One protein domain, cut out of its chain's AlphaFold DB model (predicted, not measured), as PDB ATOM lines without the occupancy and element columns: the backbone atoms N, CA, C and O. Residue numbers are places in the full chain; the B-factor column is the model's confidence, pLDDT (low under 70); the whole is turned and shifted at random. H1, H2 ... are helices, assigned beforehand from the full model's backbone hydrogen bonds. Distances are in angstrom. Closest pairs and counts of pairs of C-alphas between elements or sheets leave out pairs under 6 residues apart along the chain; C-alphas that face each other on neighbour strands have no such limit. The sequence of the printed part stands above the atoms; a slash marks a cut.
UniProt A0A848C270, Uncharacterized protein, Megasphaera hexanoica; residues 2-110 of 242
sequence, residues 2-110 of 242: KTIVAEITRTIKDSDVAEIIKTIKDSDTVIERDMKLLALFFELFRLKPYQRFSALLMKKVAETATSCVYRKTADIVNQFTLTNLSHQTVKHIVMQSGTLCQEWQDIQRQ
ATOM      1  N   LYS A   2     264.596 305.589 414.668       27.23
ATOM      2  CA  LYS A   2     263.276 305.266 414.076       27.23
ATOM      3  C   LYS A   2     263.313 304.958 412.567       27.23
ATOM      4  O   LYS A   2     262.608 304.065 412.122       27.23
ATOM      5  N   THR A   3     264.183 305.625 411.809       32.72
ATOM      6  CA  THR A   3     264.328 305.421 410.355       32.72
ATOM      7  C   THR A   3     264.970 304.077 409.995       32.72
ATOM      8  O   THR A   3     264.484 303.404 409.103       32.72
ATOM      9  N   ILE A   4     265.992 303.640 410.745       31.95
ATOM     10  CA  ILE A   4     266.683 302.354 410.514       31.95
ATOM     11  C   ILE A   4     265.768 301.178 410.874       31.95
ATOM     12  O   ILE A   4     265.715 300.193 410.145       31.95
ATOM     13  N   VAL A   5     265.005 301.298 411.967       34.84
ATOM     14  CA  VAL A   5     264.013 300.281 412.345       34.84
ATOM     15  C   VAL A   5     262.922 300.187 411.279       34.84
ATOM     16  O   VAL A   5     262.656 299.090 410.815       34.84
ATOM     17  N   ALA A   6     262.375 301.311 410.803       36.22
ATOM     18  CA  ALA A   6     261.350 301.314 409.754       36.22
ATOM     19  C   ALA A   6     261.827 300.727 408.411       36.22
ATOM     20  O   ALA A   6     261.027 300.170 407.664       36.22
ATOM     21  N   GLU A   7     263.118 300.831 408.098       37.50
ATOM     22  CA  GLU A   7     263.713 300.285 406.874       37.50
ATOM     23  C   GLU A   7     263.944 298.768 406.982       37.50
ATOM     24  O   GLU A   7     263.648 298.029 406.044       37.50
ATOM     25  N   ILE A   8     264.335 298.279 408.166       41.19
ATOM     26  CA  ILE A   8     264.370 296.840 408.474       41.19
ATOM     27  C   ILE A   8     262.948 296.256 408.449       41.19
ATOM     28  O   ILE A   8     262.730 295.219 407.828       41.19
ATOM     29  N   THR A   9     261.958 296.943 409.033       44.34
ATOM     30  CA  THR A   9     260.550 296.502 409.015       44.34
ATOM     31  C   THR A   9     259.931 296.558 407.613       44.34
ATOM     32  O   THR A   9     259.064 295.755 407.311       44.34
ATOM     33  N   ARG A  10     260.394 297.447 406.720       49.22
ATOM     34  CA  ARG A  10     259.981 297.466 405.301       49.22
ATOM     35  C   ARG A  10     260.548 296.317 404.468       49.22
ATOM     36  O   ARG A  10     260.034 296.061 403.384       49.22
ATOM     37  N   THR A  11     261.618 295.678 404.934       53.94
ATOM     38  CA  THR A  11     262.308 294.614 404.192       53.94
ATOM     39  C   THR A  11     261.682 293.241 404.454       53.94
ATOM     40  O   THR A  11     261.763 292.373 403.594       53.94
ATOM     41  N   ILE A  12     261.029 293.063 405.607       61.06
ATOM     42  CA  ILE A  12     260.367 291.818 406.013       61.06
ATOM     43  C   ILE A  12     258.878 291.939 405.680       61.06
ATOM     44  O   ILE A  12     258.175 292.770 406.251       61.06
ATOM     45  N   LYS A  13     258.395 291.132 404.736       72.00
ATOM     46  CA  LYS A  13     256.972 291.071 404.380       72.00
ATOM     47  C   LYS A  13     256.199 290.264 405.424       72.00
ATOM     48  O   LYS A  13     256.759 289.392 406.083       72.00
ATOM     49  N   ASP A  14     254.887 290.476 405.513       71.75
ATOM     50  CA  ASP A  14     254.013 289.666 406.381       71.75
ATOM     51  C   ASP A  14     254.091 288.160 406.049       71.75
ATOM     52  O   ASP A  14     253.959 287.317 406.939       71.75
ATOM     53  N   SER A  15     254.383 287.816 404.786       74.38
ATOM     54  CA  SER A  15     254.677 286.443 404.348       74.38
ATOM     55  C   SER A  15     255.879 285.840 405.072       74.38
ATOM     56  O   SER A  15     255.830 284.688 405.493       74.38
ATOM     57  N   ASP A  16     256.925 286.635 405.273       76.31
ATOM     58  CA  ASP A  16     258.199 286.193 405.836       76.31
ATOM     59  C   ASP A  16     258.037 285.939 407.345       76.31
ATOM     60  O   ASP A  16     258.571 284.979 407.898       76.31
ATOM     61  N   VAL A  17     257.217 286.757 408.017       73.69
ATOM     62  CA  VAL A  17     256.842 286.559 409.426       73.69
ATOM     63  C   VAL A  17     256.029 285.274 409.603       73.69
ATOM     64  O   VAL A  17     256.282 284.509 410.537       73.69
ATOM     65  N   ALA A  18     255.076 285.007 408.705       79.62
ATOM     66  CA  ALA A  18     254.289 283.776 408.736       79.62
ATOM     67  C   ALA A  18     255.170 282.527 408.550       79.62
ATOM     68  O   ALA A  18     254.970 281.521 409.235       79.62
ATOM     69  N   GLU A  19     256.177 282.610 407.684       79.25
ATOM     70  CA  GLU A  19     257.117 281.526 407.400       79.25
ATOM     71  C   GLU A  19     258.082 281.257 408.567       79.25
ATOM     72  O   GLU A  19     258.308 280.100 408.931       79.25
ATOM     73  N   ILE A  20     258.552 282.308 409.251       79.50
ATOM     74  CA  ILE A  20     259.314 282.187 410.506       79.50
ATOM     75  C   ILE A  20     258.470 281.492 411.584       79.50
ATOM     76  O   ILE A  20     258.933 280.546 412.224       79.50
ATOM     77  N   ILE A  21     257.219 281.925 411.782       79.50
ATOM     78  CA  ILE A  21     256.320 281.346 412.795       79.50
ATOM     79  C   ILE A  21     256.028 279.875 412.489       79.50
ATOM     80  O   ILE A  21     256.044 279.049 413.403       79.50
ATOM     81  N   LYS A  22     255.777 279.539 411.220       83.38
ATOM     82  CA  LYS A  22     255.582 278.157 410.777       83.38
ATOM     83  C   LYS A  22     256.822 277.310 411.067       83.38
ATOM     84  O   LYS A  22     256.711 276.264 411.693       83.38
ATOM     85  N   THR A  23     258.006 277.812 410.725       80.19
ATOM     86  CA  THR A  23     259.283 277.128 410.977       80.19
ATOM     87  C   THR A  23     259.506 276.843 412.464       80.19
ATOM     88  O   THR A  23     259.974 275.765 412.824       80.19
ATOM     89  N   ILE A  24     259.138 277.779 413.346       79.06
ATOM     90  CA  ILE A  24     259.229 277.595 414.803       79.06
ATOM     91  C   ILE A  24     258.273 276.502 415.298       79.06
ATOM     92  O   ILE A  24     258.639 275.764 416.210       79.06
ATOM     93  N   LYS A  25     257.065 276.409 414.726       82.31
ATOM     94  CA  LYS A  25     256.042 275.424 415.113       82.31
ATOM     95  C   LYS A  25     256.324 274.019 414.578       82.31
ATOM     96  O   LYS A  25     256.046 273.057 415.281       82.31
ATOM     97  N   ASP A  26     256.894 273.921 413.380       85.31
ATOM     98  CA  ASP A  26     257.138 272.664 412.656       85.31
ATOM     99  C   ASP A  26     258.527 272.055 412.961       85.31
ATOM    100  O   ASP A  26     259.040 271.240 412.190       85.31
ATOM    101  N   SER A  27     259.202 272.507 414.022       85.12
ATOM    102  CA  SER A  27     260.520 271.999 414.424       85.12
ATOM    103  C   SER A  27     260.417 271.240 415.741       85.12
ATOM    104  O   SER A  27     260.053 271.826 416.761       85.12
ATOM    105  N   ASP A  28     260.799 269.962 415.734       81.44
ATOM    106  CA  ASP A  28     260.641 269.067 416.888       81.44
ATOM    107  C   ASP A  28     261.748 269.271 417.933       81.44
ATOM    108  O   ASP A  28     261.581 268.972 419.118       81.44
ATOM    109  N   THR A  29     262.896 269.816 417.514       86.62
ATOM    110  CA  THR A  29     264.034 270.100 418.395       86.62
ATOM    111  C   THR A  29     264.575 271.515 418.216       86.62
ATOM    112  O   THR A  29     264.442 272.137 417.162       86.62
ATOM    113  N   VAL A  30     265.251 272.027 419.252       81.06
ATOM    114  CA  VAL A  30     265.901 273.350 419.218       81.06
ATOM    115  C   VAL A  30     266.953 273.425 418.107       81.06
ATOM    116  O   VAL A  30     267.017 274.423 417.401       81.06
ATOM    117  N   ILE A  31     267.729 272.356 417.913       80.56
ATOM    118  CA  ILE A  31     268.782 272.298 416.889       80.56
ATOM    119  C   ILE A  31     268.175 272.375 415.485       80.56
ATOM    120  O   ILE A  31     268.656 273.123 414.638       80.56
ATOM    121  N   GLU A  32     267.104 271.622 415.241       80.38
ATOM    122  CA  GLU A  32     266.399 271.638 413.962       80.38
ATOM    123  C   GLU A  32     265.782 273.010 413.677       80.38
ATOM    124  O   GLU A  32     265.932 273.540 412.573       80.38
ATOM    125  N   ARG A  33     265.159 273.616 414.693       81.88
ATOM    126  CA  ARG A  33     264.600 274.964 414.605       81.88
ATOM    127  C   ARG A  33     265.667 275.985 414.246       81.88
ATOM    128  O   ARG A  33     265.468 276.773 413.327       81.88
ATOM    129  N   ASP A  34     266.793 275.964 414.948       77.62
ATOM    130  CA  ASP A  34     267.876 276.917 414.730       77.62
ATOM    131  C   ASP A  34     268.480 276.740 413.333       77.62
ATOM    132  O   ASP A  34     268.718 277.730 412.646       77.62
ATOM    133  N   MET A  35     268.638 275.501 412.853       80.50
ATOM    134  CA  MET A  35     269.121 275.247 411.497       80.50
ATOM    135  C   MET A  35     268.148 275.706 410.408       80.50
ATOM    136  O   MET A  35     268.575 276.324 409.430       80.50
ATOM    137  N   LYS A  36     266.847 275.436 410.571       81.38
ATOM    138  CA  LYS A  36     265.813 275.873 409.621       81.38
ATOM    139  C   LYS A  36     265.674 277.399 409.607       81.38
ATOM    140  O   LYS A  36     265.599 277.990 408.535       81.38
ATOM    141  N   LEU A  37     265.717 278.049 410.772       80.75
ATOM    142  CA  LEU A  37     265.704 279.511 410.875       80.75
ATOM    143  C   LEU A  37     266.958 280.143 410.264       80.75
ATOM    144  O   LEU A  37     266.862 281.182 409.615       80.75
ATOM    145  N   LEU A  38     268.126 279.516 410.431       75.31
ATOM    146  CA  LEU A  38     269.365 279.966 409.804       75.31
ATOM    147  C   LEU A  38     269.265 279.895 408.271       75.31
ATOM    148  O   LEU A  38     269.653 280.842 407.591       75.31
ATOM    149  N   ALA A  39     268.716 278.803 407.728       76.31
ATOM    150  CA  ALA A  39     268.492 278.644 406.290       76.31
ATOM    151  C   ALA A  39     267.503 279.687 405.744       76.31
ATOM    152  O   ALA A  39     267.817 280.373 404.771       76.31
ATOM    153  N   LEU A  40     266.370 279.876 406.428       77.56
ATOM    154  CA  LEU A  40     265.365 280.879 406.074       77.56
ATOM    155  C   LEU A  40     265.949 282.301 406.110       77.56
ATOM    156  O   LEU A  40     265.686 283.116 405.232       77.56
ATOM    157  N   PHE A  41     266.806 282.598 407.091       73.44
ATOM    158  CA  PHE A  41     267.523 283.869 407.165       73.44
ATOM    159  C   PHE A  41     268.457 284.076 405.960       73.44
ATOM    160  O   PHE A  41     268.473 285.160 405.375       73.44
ATOM    161  N   PHE A  42     269.218 283.054 405.549       69.75
ATOM    162  CA  PHE A  42     270.062 283.146 404.351       69.75
ATOM    163  C   PHE A  42     269.242 283.419 403.085       69.75
ATOM    164  O   PHE A  42     269.656 284.240 402.263       69.75
ATOM    165  N   GLU A  43     268.077 282.784 402.955       73.81
ATOM    166  CA  GLU A  43     267.169 282.952 401.818       73.81
ATOM    167  C   GLU A  43     266.537 284.352 401.779       73.81
ATOM    168  O   GLU A  43     266.675 285.064 400.778       73.81
ATOM    169  N   LEU A  44     265.950 284.800 402.893       71.25
ATOM    170  CA  LEU A  44     265.307 286.113 403.020       71.25
ATOM    171  C   LEU A  44     266.273 287.267 402.731       71.25
ATOM    172  O   LEU A  44     265.927 288.224 402.038       71.25
ATOM    173  N   PHE A  45     267.511 287.165 403.219       67.38
ATOM    174  CA  PHE A  45     268.522 288.207 403.033       67.38
ATOM    175  C   PHE A  45     269.409 287.994 401.802       67.38
ATOM    176  O   PHE A  45     270.340 288.777 401.588       67.38
ATOM    177  N   ARG A  46     269.128 286.964 400.985       68.19
ATOM    178  CA  ARG A  46     269.907 286.581 399.791       68.19
ATOM    179  C   ARG A  46     271.413 286.537 400.062       68.19
ATOM    180  O   ARG A  46     272.231 286.959 399.240       68.19
ATOM    181  N   LEU A  47     271.781 286.081 401.253       66.25
ATOM    182  CA  LEU A  47     273.170 285.996 401.673       66.25
ATOM    183  C   LEU A  47     273.776 284.735 401.061       66.25
ATOM    184  O   LEU A  47     273.208 283.648 401.159       66.25
ATOM    185  N   LYS A  48     274.950 284.866 400.436       65.00
ATOM    186  CA  LYS A  48     275.679 283.687 399.961       65.00
ATOM    187  C   LYS A  48     276.035 282.793 401.161       65.00
ATOM    188  O   LYS A  48     276.301 283.321 402.246       65.00
ATOM    189  N   PRO A  49     276.098 281.461 400.987       56.53
ATOM    190  CA  PRO A  49     276.597 280.569 402.026       56.53
ATOM    191  C   PRO A  49     277.922 281.090 402.597       56.53
ATOM    192  O   PRO A  49     278.795 281.526 401.847       56.53
ATOM    193  N   TYR A  50     278.054 281.076 403.927       62.31
ATOM    194  CA  TYR A  50     279.214 281.587 404.678       62.31
ATOM    195  C   TYR A  50     279.417 283.117 404.677       62.31
ATOM    196  O   TYR A  50     280.348 283.608 405.323       62.31
ATOM    197  N   GLN A  51     278.536 283.900 404.044       66.44
ATOM    198  CA  GLN A  51     278.577 285.362 404.098       66.44
ATOM    199  C   GLN A  51     277.921 285.879 405.387       66.44
ATOM    200  O   GLN A  51     276.703 285.883 405.536       66.44
ATOM    201  N   ARG A  52     278.747 286.348 406.329       71.00
ATOM    202  CA  ARG A  52     278.298 286.827 407.655       71.00
ATOM    203  C   ARG A  52     277.823 288.283 407.682       71.00
ATOM    204  O   ARG A  52     277.286 288.725 408.692       71.00
ATOM    205  N   PHE A  53     278.050 289.038 406.607       80.50
ATOM    206  CA  PHE A  53     277.755 290.470 406.542       80.50
ATOM    207  C   PHE A  53     276.907 290.804 405.319       80.50
ATOM    208  O   PHE A  53     277.183 290.341 404.211       80.50
ATOM    209  N   SER A  54     275.893 291.647 405.519       82.31
ATOM    210  CA  SER A  54     275.074 292.159 404.421       82.31
ATOM    211  C   SER A  54     275.900 293.045 403.484       82.31
ATOM    212  O   SER A  54     276.843 293.718 403.910       82.31
ATOM    213  N   ALA A  55     275.520 293.090 402.206       82.31
ATOM    214  CA  ALA A  55     276.196 293.921 401.207       82.31
ATOM    215  C   ALA A  55     276.208 295.413 401.599       82.31
ATOM    216  O   ALA A  55     277.205 296.104 401.400       82.31
ATOM    217  N   LEU A  56     275.128 295.900 402.226       85.56
ATOM    218  CA  LEU A  56     275.047 297.274 402.724       85.56
ATOM    219  C   LEU A  56     276.068 297.540 403.838       85.56
ATOM    220  O   LEU A  56     276.743 298.569 403.810       85.56
ATOM    221  N   LEU A  57     276.208 296.618 404.795       88.06
ATOM    222  CA  LEU A  57     277.205 296.747 405.855       88.06
ATOM    223  C   LEU A  57     278.618 296.720 405.270       88.06
ATOM    224  O   LEU A  57     279.429 297.574 405.613       88.06
ATOM    225  N   MET A  58     278.898 295.794 404.349       90.06
ATOM    226  CA  MET A  58     280.194 295.717 403.673       90.06
ATOM    227  C   MET A  58     280.540 297.028 402.959       90.06
ATOM    228  O   MET A  58     281.629 297.564 403.166       90.06
ATOM    229  N   LYS A  59     279.586 297.596 402.209       91.44
ATOM    230  CA  LYS A  59     279.726 298.907 401.562       91.44
ATOM    231  C   LYS A  59     280.049 300.003 402.578       91.44
ATOM    232  O   LYS A  59     281.007 300.743 402.387       91.44
ATOM    233  N   LYS A  60     279.293 300.098 403.677       92.44
ATOM    234  CA  LYS A  60     279.492 301.136 404.704       92.44
ATOM    235  C   LYS A  60     280.828 301.001 405.434       92.44
ATOM    236  O   LYS A  60     281.481 302.008 405.713       92.44
ATOM    237  N   VAL A  61     281.263 299.770 405.705       94.00
ATOM    238  CA  VAL A  61     282.590 299.479 406.270       94.00
ATOM    239  C   VAL A  61     283.687 299.918 405.297       94.00
ATOM    240  O   VAL A  61     284.613 300.612 405.716       94.00
ATOM    241  N   ALA A  62     283.572 299.567 404.012       94.31
ATOM    242  CA  ALA A  62     284.542 299.947 402.987       94.31
ATOM    243  C   ALA A  62     284.616 301.472 402.795       94.31
ATOM    244  O   ALA A  62     285.710 302.027 402.802       94.31
ATOM    245  N   GLU A  63     283.469 302.157 402.725       93.94
ATOM    246  CA  GLU A  63     283.382 303.623 402.674       93.94
ATOM    247  C   GLU A  63     284.079 304.264 403.881       93.94
ATOM    248  O   GLU A  63     284.899 305.163 403.721       93.94
ATOM    249  N   THR A  64     283.823 303.769 405.093       93.94
ATOM    250  CA  THR A  64     284.438 304.310 406.316       93.94
ATOM    251  C   THR A  64     285.954 304.078 406.338       93.94
ATOM    252  O   THR A  64     286.714 304.954 406.749       93.94
ATOM    253  N   ALA A  65     286.419 302.925 405.848       95.06
ATOM    254  CA  ALA A  65     287.842 302.596 405.749       95.06
ATOM    255  C   ALA A  65     288.625 303.503 404.780       95.06
ATOM    256  O   ALA A  65     289.848 303.565 404.878       95.06
ATOM    257  N   THR A  66     287.955 304.247 403.890       92.06
ATOM    258  CA  THR A  66     288.627 305.247 403.035       92.06
ATOM    259  C   THR A  66     289.152 306.447 403.825       92.06
ATOM    260  O   THR A  66     290.111 307.089 403.406       92.06
ATOM    261  N   SER A  67     288.532 306.751 404.970       91.81
ATOM    262  CA  SER A  67     288.806 307.963 405.751       91.81
ATOM    263  C   SER A  67     289.609 307.699 407.027       91.81
ATOM    264  O   SER A  67     290.086 308.639 407.662       91.81
ATOM    265  N   CYS A  68     289.770 306.437 407.439       91.56
ATOM    266  CA  CYS A  68     290.495 306.083 408.657       91.56
ATOM    267  C   CYS A  68     291.133 304.687 408.601       91.56
ATOM    268  O   CYS A  68     290.757 303.832 407.806       91.56
ATOM    269  N   VAL A  69     292.083 304.429 409.505       94.31
ATOM    270  CA  VAL A  69     292.734 303.115 409.641       94.31
ATOM    271  C   VAL A  69     291.756 302.029 410.111       94.31
ATOM    272  O   VAL A  69     290.857 302.299 410.904       94.31
ATOM    273  N   TYR A  70     291.994 300.772 409.720       96.31
ATOM    274  CA  TYR A  70     291.064 299.653 409.952       96.31
ATOM    275  C   TYR A  70     290.661 299.413 411.411       96.31
ATOM    276  O   TYR A  70     289.543 298.975 411.663       96.31
ATOM    277  N   ARG A  71     291.540 299.702 412.380       95.69
ATOM    278  CA  ARG A  71     291.178 299.631 413.809       95.69
ATOM    279  C   ARG A  71     290.105 300.659 414.154       95.69
ATOM    280  O   ARG A  71     289.081 300.295 414.708       95.69
ATOM    281  N   LYS A  72     290.297 301.911 413.730       96.25
ATOM    282  CA  LYS A  72     289.332 302.984 413.975       96.25
ATOM    283  C   LYS A  72     288.019 302.739 413.233       96.25
ATOM    284  O   LYS A  72     286.962 303.003 413.789       96.25
ATOM    285  N   THR A  73     288.078 302.192 412.017       96.12
ATOM    286  CA  THR A  73     286.883 301.746 411.287       96.12
ATOM    287  C   THR A  73     286.110 300.696 412.079       96.12
ATOM    288  O   THR A  73     284.901 300.827 412.225       96.12
ATOM    289  N   ALA A  74     286.796 299.678 412.611       96.00
ATOM    290  CA  ALA A  74     286.168 298.651 413.437       96.00
ATOM    291  C   ALA A  74     285.528 299.260 414.694       96.00
ATOM    292  O   ALA A  74     284.364 298.982 414.966       96.00
ATOM    293  N   ASP A  75     286.241 300.147 415.396       95.25
ATOM    294  CA  ASP A  75     285.721 300.836 416.584       95.25
ATOM    295  C   ASP A  75     284.444 301.625 416.264       95.25
ATOM    296  O   ASP A  75     283.451 301.503 416.975       95.25
ATOM    297  N   ILE A  76     284.447 302.406 415.175       94.12
ATOM    298  CA  ILE A  76     283.281 303.185 414.737       94.12
ATOM    299  C   ILE A  76     282.108 302.249 414.446       94.12
ATOM    300  O   ILE A  76     281.015 302.444 414.969       94.12
ATOM    301  N   VAL A  77     282.319 301.212 413.636       92.88
ATOM    302  CA  VAL A  77     281.228 300.320 413.230       92.88
ATOM    303  C   VAL A  77     280.669 299.565 414.439       92.88
ATOM    304  O   VAL A  77     279.453 299.517 414.601       92.88
ATOM    305  N   ASN A  78     281.518 299.072 415.342       93.31
ATOM    306  CA  ASN A  78     281.081 298.362 416.548       93.31
ATOM    307  C   ASN A  78     280.364 299.276 417.557       93.31
ATOM    308  O   ASN A  78     279.538 298.800 418.324       93.31
ATOM    309  N   GLN A  79     280.646 300.584 417.566       93.00
ATOM    310  CA  GLN A  79     279.929 301.541 418.422       93.00
ATOM    311  C   GLN A  79     278.515 301.847 417.916       93.00
ATOM    312  O   GLN A  79     277.616 302.091 418.716       93.00
ATOM    313  N   PHE A  80     278.309 301.848 416.597       88.19
ATOM    314  CA  PHE A  80     277.024 302.213 415.987       88.19
ATOM    315  C   PHE A  80     276.172 301.013 415.553       88.19
ATOM    316  O   PHE A  80     275.057 301.196 415.062       88.19
ATOM    317  N   THR A  81     276.672 299.790 415.721       84.06
ATOM    318  CA  THR A  81     275.996 298.556 415.303       84.06
ATOM    319  C   THR A  81     276.193 297.448 416.337       84.06
ATOM    320  O   THR A  81     277.079 297.526 417.176       84.06
ATOM    321  N   LEU A  82     275.394 296.381 416.261       83.81
ATOM    322  CA  LEU A  82     275.540 295.205 417.131       83.81
ATOM    323  C   LEU A  82     276.608 294.213 416.631       83.81
ATOM    324  O   LEU A  82     276.594 293.040 417.002       83.81
ATOM    325  N   THR A  83     277.505 294.641 415.740       83.06
ATOM    326  CA  THR A  83     278.558 293.775 415.204       83.06
ATOM    327  C   THR A  83     279.787 293.767 416.100       83.06
ATOM    328  O   THR A  83     280.065 294.737 416.799       83.06
ATOM    329  N   ASN A  84     280.577 292.699 416.009       87.62
ATOM    330  CA  ASN A  84     281.895 292.623 416.626       87.62
ATOM    331  C   ASN A  84     282.966 292.421 415.545       87.62
ATOM    332  O   ASN A  84     283.419 291.306 415.280       87.62
ATOM    333  N   LEU A  85     283.311 293.502 414.847       90.94
ATOM    334  CA  LEU A  85     284.329 293.506 413.804       90.94
ATOM    335  C   LEU A  85     285.720 293.663 414.411       90.94
ATOM    336  O   LEU A  85     285.975 294.579 415.190       90.94
ATOM    337  N   SER A  86     286.654 292.821 413.978       94.38
ATOM    338  CA  SER A  86     288.080 293.066 414.191       94.38
ATOM    339  C   SER A  86     288.659 293.915 413.051       94.38
ATOM    340  O   SER A  86     288.118 293.955 411.944       94.38
ATOM    341  N   HIS A  87     289.827 294.524 413.264       94.12
ATOM    342  CA  HIS A  87     290.562 295.215 412.195       94.12
ATOM    343  C   HIS A  87     290.934 294.290 411.015       94.12
ATOM    344  O   HIS A  87     291.039 294.750 409.879       94.12
ATOM    345  N   GLN A  88     291.121 292.986 411.264       95.19
ATOM    346  CA  GLN A  88     291.357 291.991 410.211       95.19
ATOM    347  C   GLN A  88     290.079 291.716 409.416       95.19
ATOM    348  O   GLN A  88     290.127 291.604 408.194       95.19
ATOM    349  N   THR A  89     288.931 291.674 410.095       93.12
ATOM    350  CA  THR A  89     287.617 291.542 409.457       93.12
ATOM    351  C   THR A  89     287.330 292.741 408.557       93.12
ATOM    352  O   THR A  89     286.913 292.552 407.420       93.12
ATOM    353  N   VAL A  90     287.636 293.962 409.013       95.06
ATOM    354  CA  VAL A  90     287.546 295.171 408.175       95.06
ATOM    355  C   VAL A  90     288.427 295.042 406.934       95.06
ATOM    356  O   VAL A  90     287.940 295.252 405.827       95.06
ATOM    357  N   LYS A  91     289.695 294.630 407.090       94.62
ATOM    358  CA  LYS A  91     290.586 294.376 405.947       94.62
ATOM    359  C   LYS A  91     289.964 293.380 404.964       94.62
ATOM    360  O   LYS A  91     289.979 293.633 403.766       94.62
ATOM    361  N   HIS A  92     289.419 292.269 405.456       92.88
ATOM    362  CA  HIS A  92     288.797 291.253 404.607       92.88
ATOM    363  C   HIS A  92     287.583 291.802 403.847       92.88
ATOM    364  O   HIS A  92     287.498 291.606 402.641       92.88
ATOM    365  N   ILE A  93     286.706 292.559 404.518       92.56
ATOM    366  CA  ILE A  93     285.550 293.214 403.889       92.56
ATOM    367  C   ILE A  93     285.996 294.172 402.780       92.56
ATOM    368  O   ILE A  93     285.417 294.152 401.696       92.56
ATOM    369  N   VAL A  94     287.025 294.989 403.027       93.69
ATOM    370  CA  VAL A  94     287.571 295.921 402.024       93.69
ATOM    371  C   VAL A  94     288.108 295.158 400.814       93.69
ATOM    372  O   VAL A  94     287.743 295.483 399.687       93.69
ATOM    373  N   MET A  95     288.914 294.113 401.035       91.38
ATOM    374  CA  MET A  95     289.465 293.295 399.948       91.38
ATOM    375  C   MET A  95     288.361 292.603 399.143       91.38
ATOM    376  O   MET A  95     288.354 292.698 397.922       91.38
ATOM    377  N   GLN A  96     287.400 291.971 399.820       89.88
ATOM    378  CA  GLN A  96     286.269 291.301 399.182       89.88
ATOM    379  C   GLN A  96     285.415 292.283 398.371       89.88
ATOM    380  O   GLN A  96     285.026 291.981 397.249       89.88
ATOM    381  N   SER A  97     285.147 293.472 398.918       90.00
ATOM    382  CA  SER A  97     284.401 294.519 398.209       90.00
ATOM    383  C   SER A  97     285.155 294.992 396.966       90.00
ATOM    384  O   SER A  97     284.537 295.193 395.925       90.00
ATOM    385  N   GLY A  98     286.484 295.119 397.053       88.31
ATOM    386  CA  GLY A  98     287.345 295.436 395.914       88.31
ATOM    387  C   GLY A  98     287.285 294.375 394.814       88.31
ATOM    388  O   GLY A  98     287.073 294.725 393.656       88.31
ATOM    389  N   THR A  99     287.389 293.090 395.170       88.44
ATOM    390  CA  THR A  99     287.261 291.977 394.215       88.44
ATOM    391  C   THR A  99     285.900 291.983 393.524       88.44
ATOM    392  O   THR A  99     285.848 291.942 392.302       88.44
ATOM    393  N   LEU A 100     284.808 292.137 394.281       86.88
ATOM    394  CA  LEU A 100     283.455 292.208 393.716       86.88
ATOM    395  C   LEU A 100     283.276 293.409 392.775       86.88
ATOM    396  O   LEU A 100     282.627 293.287 391.739       86.88
ATOM    397  N   CYS A 101     283.852 294.569 393.113       85.25
ATOM    398  CA  CYS A 101     283.827 295.736 392.227       85.25
ATOM    399  C   CYS A 101     284.588 295.466 390.929       85.25
ATOM    400  O   CYS A 101     284.120 295.853 389.862       85.25
ATOM    401  N   GLN A 102     285.739 294.799 391.013       83.50
ATOM    402  CA  GLN A 102     286.540 294.458 389.845       83.50
ATOM    403  C   GLN A 102     285.828 293.438 388.946       83.50
ATOM    404  O   GLN A 102     285.745 293.663 387.744       83.50
ATOM    405  N   GLU A 103     285.254 292.378 389.518       86.69
ATOM    406  CA  GLU A 103     284.455 291.387 388.780       86.69
ATOM    407  C   GLU A 103     283.266 292.043 388.071       86.69
ATOM    408  O   GLU A 103     283.022 291.795 386.892       86.69
ATOM    409  N   TRP A 104     282.547 292.931 388.765       84.56
ATOM    410  CA  TRP A 104     281.438 293.668 388.164       84.56
ATOM    411  C   TRP A 104     281.910 294.570 387.015       84.56
ATOM    412  O   TRP A 104     281.285 294.589 385.958       84.56
ATOM    413  N   GLN A 105     283.038 295.267 387.180       79.56
ATOM    414  CA  GLN A 105     283.653 296.045 386.101       79.56
ATOM    415  C   GLN A 105     284.061 295.156 384.919       79.56
ATOM    416  O   GLN A 105     283.884 295.559 383.776       79.56
ATOM    417  N   ASP A 106     284.598 293.959 385.156       80.25
ATOM    418  CA  ASP A 106     284.976 293.007 384.103       80.25
ATOM    419  C   ASP A 106     283.755 292.513 383.307       80.25
ATOM    420  O   ASP A 106     283.796 292.493 382.077       80.25
ATOM    421  N   ILE A 107     282.646 292.199 383.986       80.50
ATOM    422  CA  ILE A 107     281.386 291.784 383.344       80.50
ATOM    423  C   ILE A 107     280.793 292.924 382.517       80.50
ATOM    424  O   ILE A 107     280.509 292.747 381.335       80.50
ATOM    425  N   GLN A 108     280.672 294.122 383.099       74.56
ATOM    426  CA  GLN A 108     280.158 295.294 382.381       74.56
ATOM    427  C   GLN A 108     280.997 295.602 381.142       74.56
ATOM    428  O   GLN A 108     280.460 295.956 380.092       74.56
ATOM    429  N   ARG A 109     282.317 295.407 381.230       70.62
ATOM    430  CA  ARG A 109     283.191 295.481 380.065       70.62
ATOM    431  C   ARG A 109     282.790 294.443 379.021       70.62
ATOM    432  O   ARG A 109     282.644 294.821 377.871       70.62
ATOM    433  N   GLN A 110     282.595 293.173 379.345       70.81
ATOM    434  CA  GLN A 110     282.237 292.172 378.328       70.81
ATOM    435  C   GLN A 110     280.863 292.420 377.681       70.81
ATOM    436  O   GLN A 110     280.711 292.194 376.485       70.81
TER     437      GLN A 110
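Overview. This is residues 2 to 110 of the 242 residues of an uncharacterized protein of Megasphaera hexanoica (UniProt A0A848C270). Two separate groups of helices are joined by one short link: a helical hairpin of H2 and H3 makes one lobe, and H4, H5 and the first part of H6 pack crosswise into the other. H6 runs on out of that second lobe as an arm, with residues 99 to 110 sticking out, and residues 2 to 10 of H1 stand free before the hairpin. The printed part has 109 residues with six named helices, H1 to H6 in order, no named strand, and the class all helix. The whole is loose, with a radius of gyration of the C-alphas of 17.2 A and spans of 47 by 41 by 29 A.

Along the chain. H1, residues 2 to 11, begins at C-alpha 2 (263.276, 305.266, 414.076) and is 14.6 A long. H2, residues 14 to 25, measures 16.8 A, and H3, residues 30 to 44, 20.6 A. H4, residues 55 to 65, measures 15.2 A, and H5, residues 70 to 80, 15.5 A. H6, residues 87 to 110, is the longest at 35.0 A and ends at C-alpha 110 (282.237, 292.172, 378.328).

Arrangement. H1 touches no helix. H2 and H3 form a hairpin, opposite ways at a shallow tilt of 18 degrees; their closest C-alphas, Ile 24 and Arg 33, are 6.0 A apart. H3 and H4 are apart. H4 touches H5 at a steep tilt of 53 degrees, closest at the C-alphas of Ala 65 and Thr 73, 5.7 A. H6 touches H4 with residues 90 to 97 alone, at a steep tilt of 68 degrees, only just short of about perpendicular; the closest C-alphas, Ala 62 and Val 94, are 5.1 A apart. H6 touches H5 with residues 87 to 91 alone, about perpendicular at 83 degrees, closest at the C-alphas of Arg 71 and His 87, 4.7 A. The helix packing is mostly crossed, with 1 of these 4 touching pairs at a shallow tilt. In H1 to H6 every O i to N i+4 pair is within hydrogen-bond range.

Size, cuts and confidence. The two farthest C-alphas, Asp 28 and Arg 109, are 50.6 A apart. The printed part has no cut and no long link. The mean pLDDT of the printed part is 79.5, with residues 2 to 12, 42 and 45 to 51 under 70.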